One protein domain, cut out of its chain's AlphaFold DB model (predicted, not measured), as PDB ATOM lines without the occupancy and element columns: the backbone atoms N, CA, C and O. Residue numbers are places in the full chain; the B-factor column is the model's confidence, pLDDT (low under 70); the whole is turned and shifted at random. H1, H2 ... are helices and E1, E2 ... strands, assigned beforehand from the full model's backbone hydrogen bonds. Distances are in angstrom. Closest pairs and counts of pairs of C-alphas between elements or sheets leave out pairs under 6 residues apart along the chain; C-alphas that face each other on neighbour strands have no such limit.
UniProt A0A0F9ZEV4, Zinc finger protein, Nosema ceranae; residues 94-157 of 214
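Overview. This is residues 94 to 157 of the 214 residues of the protein "Zinc finger protein" of Nosema ceranae (UniProt A0A0F9ZEV4). With little regular structure, this is a loose dumbbell: a small hairpin, E1 and E2, forms one end, and two short helices, H1 and H2, with a looping link form the other. The printed part has 64 residues, in the order H1, H2, E1, E2; the two-stranded sheet is antiparallel. The class is mixed, with 25 residues in named elements; it is loose, radius of gyration of the C-alphas 14.5 A, spanning 43 by 22 by 20 A.

Along the chain. E1 is residues 138 to 141, 9.4 A, and E2 144 to 147, 9.6 A, ending at C-alpha 147 (298.310, 172.853, 250.315). H2 is residues 123 to 131, 12.3 A. H1 is residues 102 to 109, 10.6 A, beginning at C-alpha 102 (308.236, 196.729, 241.136).

Arrangement. E1 and E2 form an antiparallel hairpin at 143 degrees, with N 139 and O 146 within hydrogen-bond range at 2.9 A. Residues 145 to 146 of E2 also pair antiparallel with 152 to 153. H1 and H2 are only just apart, closest C-alphas 8.3 A; H1 is apart from both strands. In both helices every O i to N i+4 pair is within hydrogen-bond range.

Size, cuts and confidence. The C-alphas farthest apart, Glu 97 and Asn 157, are 45.1 A apart. The printed part has no cut; the link H1 to H2 is long, 13 residues. The pLDDT is under 70 at residues 136 to 140, 148 to 150 and 154 to 157.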
ATOM      1  N   HIS A  94     317.674 199.042 244.025       97.38
ATOM      2  CA  HIS A  94     318.594 197.920 244.125       97.38
ATOM      3  C   HIS A  94     317.890 196.558 244.003       97.38
ATOM      4  O   HIS A  94     318.455 195.636 243.422       97.38
ATOM      5  N   TYR A  95     316.647 196.409 244.473       96.88
ATOM      6  CA  TYR A  95     315.893 195.168 244.247       96.88
ATOM      7  C   TYR A  95     315.562 194.936 242.768       96.88
ATOM      8  O   TYR A  95     315.519 193.787 242.335       96.88
ATOM      9  N   LEU A  96     315.397 195.997 241.975       97.00
ATOM     10  CA  LEU A  96     315.197 195.869 240.528       97.00
ATOM     11  C   LEU A  96     316.464 195.365 239.814       97.00
ATOM     12  O   LEU A  96     316.353 194.724 238.773       97.00
ATOM     13  N   GLU A  97     317.658 195.591 240.381       97.50
ATOM     14  CA  GLU A  97     318.912 195.007 239.872       97.50
ATOM     15  C   GLU A  97     318.972 193.476 240.044       97.50
ATOM     16  O   GLU A  97     319.775 192.828 239.379       97.50
ATOM     17  N   HIS A  98     318.139 192.898 240.921       95.25
ATOM     18  CA  HIS A  98     318.019 191.447 241.149       95.25
ATOM     19  C   HIS A  98     316.854 190.812 240.369       95.25
ATOM     20  O   HIS A  98     316.348 189.767 240.766       95.25
ATOM     21  N   ASP A  99     316.396 191.449 239.287       96.25
ATOM     22  CA  ASP A  99     315.292 190.982 238.430       96.25
ATOM     23  C   ASP A  99     313.915 190.870 239.123       96.25
ATOM     24  O   ASP A  99     312.992 190.246 238.589       96.25
ATOM     25  N   PHE A 100     313.722 191.505 240.284       94.69
ATOM     26  CA  PHE A 100     312.398 191.597 240.906       94.69
ATOM     27  C   PHE A 100     311.516 192.620 240.191       94.69
ATOM     28  O   PHE A 100     311.966 193.681 239.752       94.69
ATOM     29  N   LYS A 101     310.212 192.341 240.127       97.25
ATOM     30  CA  LYS A 101     309.229 193.325 239.647       97.25
ATOM     31  C   LYS A 101     309.009 194.419 240.691       97.25
ATOM     32  O   LYS A 101     309.152 194.182 241.886       97.25
ATOM     33  N   GLU A 102     308.533 195.586 240.253       97.31
ATOM     34  CA  GLU A 102     308.236 196.729 241.136       97.31
ATOM     35  C   GLU A 102     307.353 196.356 242.338       97.31
ATOM     36  O   GLU A 102     307.626 196.761 243.467       97.31
ATOM     37  N   LEU A 103     306.320 195.538 242.113       94.44
ATOM     38  CA  LEU A 103     305.442 195.075 243.187       94.44
ATOM     39  C   LEU A 103     306.185 194.171 244.178       94.44
ATOM     40  O   LEU A 103     306.061 194.360 245.382       94.44
ATOM     41  N   GLU A 104     306.975 193.216 243.688       95.00
ATOM     42  CA  GLU A 104     307.733 192.266 244.518       95.00
ATOM     43  C   GLU A 104     308.780 192.998 245.370       95.00
ATOM     44  O   GLU A 104     308.868 192.765 246.576       95.00
ATOM     45  N   ALA A 105     309.489 193.960 244.775       97.12
ATOM     46  CA  ALA A 105     310.422 194.836 245.477       97.12
ATOM     47  C   ALA A 105     309.731 195.638 246.595       97.12
ATOM     48  O   ALA A 105     310.280 195.788 247.688       97.12
ATOM     49  N   GLN A 106     308.502 196.115 246.360       97.38
ATOM     50  CA  GLN A 106     307.727 196.838 247.370       97.38
ATOM     51  C   GLN A 106     307.325 195.943 248.553       97.38
ATOM     52  O   GLN A 106     307.364 196.400 249.697       97.38
ATOM     53  N   TYR A 107     306.966 194.679 248.303       96.94
ATOM     54  CA  TYR A 107     306.717 193.708 249.375       96.94
ATOM     55  C   TYR A 107     307.981 193.498 250.225       96.94
ATOM     56  O   TYR A 107     307.949 193.674 251.445       96.94
ATOM     57  N   LEU A 108     309.128 193.241 249.590       96.19
ATOM     58  CA  LEU A 108     310.389 193.023 250.307       96.19
ATOM     59  C   LEU A 108     310.794 194.233 251.167       96.19
ATOM     60  O   LEU A 108     311.157 194.061 252.333       96.19
ATOM     61  N   LEU A 109     310.639 195.456 250.643       96.06
ATOM     62  CA  LEU A 109     310.915 196.697 251.378       96.06
ATOM     63  C   LEU A 109     310.010 196.863 252.615       96.06
ATOM     64  O   LEU A 109     310.437 197.352 253.661       96.06
ATOM     65  N   ASN A 110     308.757 196.412 252.513       96.75
ATOM     66  CA  ASN A 110     307.780 196.433 253.601       96.75
ATOM     67  C   ASN A 110     307.934 195.259 254.580       96.75
ATOM     68  O   ASN A 110     307.092 195.092 255.464       96.75
ATOM     69  N   LYS A 111     308.998 194.453 254.450       97.25
ATOM     70  CA  LYS A 111     309.233 193.244 255.255       97.25
ATOM     71  C   LYS A 111     308.083 192.241 255.114       97.25
ATOM     72  O   LYS A 111     307.740 191.547 256.069       97.25
ATOM     73  N   THR A 112     307.478 192.166 253.931       96.06
ATOM     74  CA  THR A 112     306.414 191.219 253.594       96.06
ATOM     75  C   THR A 112     306.889 190.259 252.507       96.06
ATOM     76  O   THR A 112     307.618 190.627 251.588       96.06
ATOM     77  N   CYS A 113     306.507 188.988 252.611       94.94
ATOM     78  CA  CYS A 113     306.826 188.004 251.582       94.94
ATOM     79  C   CYS A 113     305.919 188.214 250.362       94.94
ATOM     80  O   CYS A 113     304.701 188.167 250.496       94.94
ATOM     81  N   TYR A 114     306.491 188.375 249.168       93.31
ATOM     82  CA  TYR A 114     305.717 188.566 247.933       93.31
ATOM     83  C   TYR A 114     304.975 187.300 247.460       93.31
ATOM     84  O   TYR A 114     304.095 187.387 246.606       93.31
ATOM     85  N   VAL A 115     305.317 186.123 248.001       90.50
ATOM     86  CA  VAL A 115     304.695 184.842 247.631       90.50
ATOM     87  C   VAL A 115     303.459 184.551 248.484       90.50
ATOM     88  O   VAL A 115     302.408 184.197 247.953       90.50
ATOM     89  N   CYS A 116     303.559 184.699 249.810       91.19
ATOM     90  CA  CYS A 116     302.476 184.368 250.747       91.19
ATOM     91  C   CYS A 116     301.810 185.584 251.414       91.19
ATOM     92  O   CYS A 116     300.807 185.412 252.106       91.19
ATOM     93  N   ASN A 117     302.334 186.796 251.208       92.31
ATOM     94  CA  ASN A 117     301.888 188.050 251.829       92.31
ATOM     95  C   ASN A 117     301.934 188.064 253.369       92.31
ATOM     96  O   ASN A 117     301.265 188.881 254.003       92.31
ATOM     97  N   GLU A 118     302.728 187.186 253.988       93.62
ATOM     98  CA  GLU A 118     302.992 187.239 255.428       93.62
ATOM     99  C   GLU A 118     303.959 188.392 255.744       93.62
ATOM    100  O   GLU A 118     304.930 188.622 255.017       93.62
ATOM    101  N   GLY A 119     303.667 189.152 256.804       95.81
ATOM    102  CA  GLY A 119     304.481 190.280 257.260       95.81
ATOM    103  C   GLY A 119     305.386 189.913 258.429       95.81
ATOM    104  O   GLY A 119     304.983 189.177 259.329       95.81
ATOM    105  N   PHE A 120     306.599 190.464 258.432       96.69
ATOM    106  CA  PHE A 120     307.648 190.153 259.397       96.69
ATOM    107  C   PHE A 120     308.082 191.402 260.166       96.69
ATOM    108  O   PHE A 120     308.221 192.492 259.615       96.69
ATOM    109  N   THR A 121     308.353 191.239 261.461       96.31
ATOM    110  CA  THR A 121     308.868 192.322 262.319       96.31
ATOM    111  C   THR A 121     310.332 192.645 262.020       96.31
ATOM    112  O   THR A 121     310.762 193.795 262.111       96.31
ATOM    113  N   THR A 122     311.108 191.630 261.634       95.38
ATOM    114  CA  THR A 122     312.549 191.719 261.374       95.38
ATOM    115  C   THR A 122     312.894 191.184 259.991       95.38
ATOM    116  O   THR A 122     312.335 190.174 259.565       95.38
ATOM    117  N   LYS A 123     313.882 191.797 259.331       94.00
ATOM    118  CA  LYS A 123     314.383 191.335 258.028       94.00
ATOM    119  C   LYS A 123     315.017 189.955 258.061       94.00
ATOM    120  O   LYS A 123     314.844 189.196 257.119       94.00
ATOM    121  N   SER A 124     315.721 189.628 259.142       94.06
ATOM    122  CA  SER A 124     316.274 188.287 259.347       94.06
ATOM    123  C   SER A 124     315.177 187.222 259.301       94.06
ATOM    124  O   SER A 124     315.355 186.216 258.631       94.06
ATOM    125  N   GLY A 125     314.019 187.489 259.917       94.81
ATOM    126  CA  GLY A 125     312.861 186.592 259.860       94.81
ATOM    127  C   GLY A 125     312.271 186.443 258.454       94.81
ATOM    128  O   GLY A 125     311.925 185.335 258.063       94.81
ATOM    129  N   LEU A 126     312.211 187.525 257.666       95.31
ATOM    130  CA  LEU A 126     311.809 187.434 256.256       95.31
ATOM    131  C   LEU A 126     312.826 186.628 255.429       95.31
ATOM    132  O   LEU A 126     312.428 185.828 254.590       95.31
ATOM    133  N   LYS A 127     314.129 186.817 255.670       94.38
ATOM    134  CA  LYS A 127     315.189 186.063 254.990       94.38
ATOM    135  C   LYS A 127     315.086 184.567 255.279       94.38
ATOM    136  O   LYS A 127     315.031 183.778 254.346       94.38
ATOM    137  N   GLU A 128     314.995 184.199 256.553       93.81
ATOM    138  CA  GLU A 128     314.815 182.807 256.978       93.81
ATOM    139  C   GLU A 128     313.538 182.211 256.369       93.81
ATOM    140  O   GLU A 128     313.550 181.097 255.857       93.81
ATOM    141  N   HIS A 129     312.446 182.979 256.330       93.69
ATOM    142  CA  HIS A 129     311.209 182.545 255.689       93.69
ATOM    143  C   HIS A 129     311.396 182.213 254.199       93.69
ATOM    144  O   HIS A 129     310.966 181.141 253.775       93.69
ATOM    145  N   LEU A 130     312.058 183.089 253.433       90.88
ATOM    146  CA  LEU A 130     312.357 182.863 252.013       90.88
ATOM    147  C   LEU A 130     313.307 181.668 251.801       90.88
ATOM    148  O   LEU A 130     313.149 180.932 250.836       90.88
ATOM    149  N   GLU A 131     314.265 181.442 252.705       90.31
ATOM    150  CA  GLU A 131     315.197 180.305 252.632       90.31
ATOM    151  C   GLU A 131     314.533 178.962 252.972       90.31
ATOM    152  O   GLU A 131     314.912 177.928 252.426       90.31
ATOM    153  N   THR A 132     313.539 178.957 253.865       87.38
ATOM    154  CA  THR A 132     312.829 177.723 254.247       87.38
ATOM    155  C   THR A 132     311.839 177.224 253.193       87.38
ATOM    156  O   THR A 132     311.306 176.129 253.364       87.38
ATOM    157  N   ASP A 133     311.569 178.015 252.147       72.50
ATOM    158  CA  ASP A 133     310.669 177.713 251.021       72.50
ATOM    159  C   ASP A 133     309.285 177.176 251.449       72.50
ATOM    160  O   ASP A 133     308.587 176.480 250.717       72.50
ATOM    161  N   ASN A 134     308.839 177.521 252.664       71.12
ATOM    162  CA  ASN A 134     307.521 177.155 253.190       71.12
ATOM    163  C   ASN A 134     306.434 178.100 252.665       71.12
ATOM    164  O   ASN A 134     305.500 178.489 253.378       71.12
ATOM    165  N   HIS A 135     306.556 178.503 251.407       70.75
ATOM    166  CA  HIS A 135     305.504 179.227 250.739       70.75
ATOM    167  C   HIS A 135     304.352 178.256 250.533       70.75
ATOM    168  O   HIS A 135     304.519 177.153 250.028       70.75
ATOM    169  N   ARG A 136     303.159 178.633 250.994       58.88
ATOM    170  CA  ARG A 136     301.960 177.827 250.778       58.88
ATOM    171  C   ARG A 136     301.646 177.820 249.286       58.88
ATOM    172  O   ARG A 136     300.831 178.611 248.823       58.88
ATOM    173  N   THR A 137     302.245 176.903 248.547       60.88
ATOM    174  CA  THR A 137     301.808 176.458 247.228       60.88
ATOM    175  C   THR A 137     300.473 175.759 247.438       60.88
ATOM    176  O   THR A 137     300.343 174.561 247.685       60.88
ATOM    177  N   ALA A 138     299.442 176.589 247.484       60.31
ATOM    178  CA  ALA A 138     298.067 176.171 247.506       60.31
ATOM    179  C   ALA A 138     297.633 176.012 246.052       60.31
ATOM    180  O   ALA A 138     297.478 177.000 245.336       60.31
ATOM    181  N   PHE A 139     297.438 174.778 245.604       68.50
ATOM    182  CA  PHE A 139     296.863 174.510 244.294       68.50
ATOM    183  C   PHE A 139     295.387 174.153 244.442       68.50
ATOM    184  O   PHE A 139     294.938 173.532 245.411       68.50
ATOM    185  N   ILE A 140     294.598 174.604 243.474       67.69
ATOM    186  CA  ILE A 140     293.161 174.363 243.452       67.69
ATOM    187  C   ILE A 140     292.928 173.038 242.724       67.69
ATOM    188  O   ILE A 140     293.128 172.952 241.513       67.69
ATOM    189  N   ILE A 141     292.478 172.010 243.449       81.81
ATOM    190  CA  ILE A 141     291.956 170.776 242.846       81.81
ATOM    191  C   ILE A 141     290.431 170.847 242.895       81.81
ATOM    192  O   ILE A 141     289.803 170.640 243.938       81.81
ATOM    193  N   GLY A 142     289.822 171.154 241.749       85.50
ATOM    194  CA  GLY A 142     288.377 171.345 241.646       85.50
ATOM    195  C   GLY A 142     287.918 172.576 242.433       85.50
ATOM    196  O   GLY A 142     288.217 173.701 242.054       85.50
ATOM    197  N   SER A 143     287.174 172.361 243.520       81.62
ATOM    198  CA  SER A 143     286.701 173.406 244.445       81.62
ATOM    199  C   SER A 143     287.453 173.430 245.780       81.62
ATOM    200  O   SER A 143     287.071 174.173 246.683       81.62
ATOM    201  N   ASN A 144     288.472 172.586 245.932       75.38
ATOM    202  CA  ASN A 144     289.215 172.436 247.173       75.38
ATOM    203  C   ASN A 144     290.588 173.083 247.030       75.38
ATOM    204  O   ASN A 144     291.297 172.846 246.051       75.38
ATOM    205  N   LEU A 145     290.960 173.882 248.027       76.75
ATOM    206  CA  LEU A 145     292.296 174.443 248.129       76.75
ATOM    207  C   LEU A 145     293.180 173.415 248.842       76.75
ATOM    208  O   LEU A 145     292.958 173.115 250.018       76.75
ATOM    209  N   VAL A 146     294.133 172.834 248.119       73.12
ATOM    210  CA  VAL A 146     295.054 171.823 248.641       73.12
ATOM    211  C   VAL A 146     296.418 172.470 248.803       73.12
ATOM    212  O   VAL A 146     296.965 173.022 247.856       73.12
ATOM    213  N   LEU A 147     296.943 172.442 250.022       73.06
ATOM    214  CA  LEU A 147     298.310 172.853 250.315       73.06
ATOM    215  C   LEU A 147     299.274 171.709 249.962       73.06
ATOM    216  O   LEU A 147     298.906 170.541 250.094       73.06
ATOM    217  N   GLU A 148     300.518 172.017 249.590       67.06
ATOM    218  CA  GLU A 148     301.548 170.999 249.307       67.06
ATOM    219  C   GLU A 148     301.820 170.025 250.463       67.06
ATOM    220  O   GLU A 148     302.142 168.864 250.230       67.06
ATOM    221  N   ASN A 149     301.569 170.428 251.711       64.62
ATOM    222  CA  ASN A 149     301.628 169.528 252.869       64.62
ATOM    223  C   ASN A 149     300.464 168.509 252.938       64.62
ATOM    224  O   ASN A 149     300.294 167.828 253.949       64.62
ATOM    225  N   GLY A 150     299.619 168.438 251.904       65.94
ATOM    226  CA  GLY A 150     298.450 167.566 251.824       65.94
ATOM    227  C   GLY A 150     297.247 168.054 252.634       65.94
ATOM    228  O   GLY A 150     296.208 167.391 252.663       65.94
ATOM    229  N   LYS A 151     297.339 169.216 253.295       70.94
ATOM    230  CA  LYS A 151     296.233 169.773 254.072       70.94
ATOM    231  C   LYS A 151     295.227 170.432 253.134       70.94
ATOM    232  O   LYS A 151     295.498 171.453 252.506       70.94
ATOM    233  N   VAL A 152     294.036 169.851 253.077       78.56
ATOM    234  CA  VAL A 152     292.917 170.382 252.298       78.56
ATOM    235  C   VAL A 152     292.149 171.398 253.143       78.56
ATOM    236  O   VAL A 152     291.609 171.062 254.199       78.56
ATOM    237  N   ILE A 153     292.085 172.649 252.687       76.19
ATOM    238  CA  ILE A 153     291.227 173.672 253.285       76.19
ATOM    239  C   ILE A 153     289.840 173.525 252.660       76.19
ATOM    240  O   ILE A 153     289.547 174.066 251.594       76.19
ATOM    241  N   PHE A 154     288.977 172.756 253.323       69.62
ATOM    242  CA  PHE A 154     287.571 172.678 252.943       69.62
ATOM    243  C   PHE A 154     286.859 173.965 253.343       69.62
ATOM    244  O   PHE A 154     286.850 174.357 254.514       69.62
ATOM    245  N   ASN A 155     286.216 174.606 252.370       60.22
ATOM    246  CA  ASN A 155     285.312 175.709 252.637       60.22
ATOM    247  C   ASN A 155     284.082 175.142 253.372       60.22
ATOM    248  O   ASN A 155     283.217 174.520 252.756       60.22
ATOM    249  N   ARG A 156     284.023 175.306 254.701       56.88
ATOM    250  CA  ARG A 156     282.970 174.752 255.583       56.88
ATOM    251  C   ARG A 156     281.558 175.283 255.299       56.88
ATOM    252  O   ARG A 156     280.609 174.850 255.939       56.88
ATOM    253  N   ASN A 157     281.386 176.156 254.311       52.81
ATOM    254  CA  ASN A 157     280.107 176.794 254.010       52.81
ATOM    255  C   ASN A 157     279.145 175.937 253.171       52.81
ATOM    256  O   ASN A 157     278.136 176.443 252.685       52.81
TER     257      ASN A 157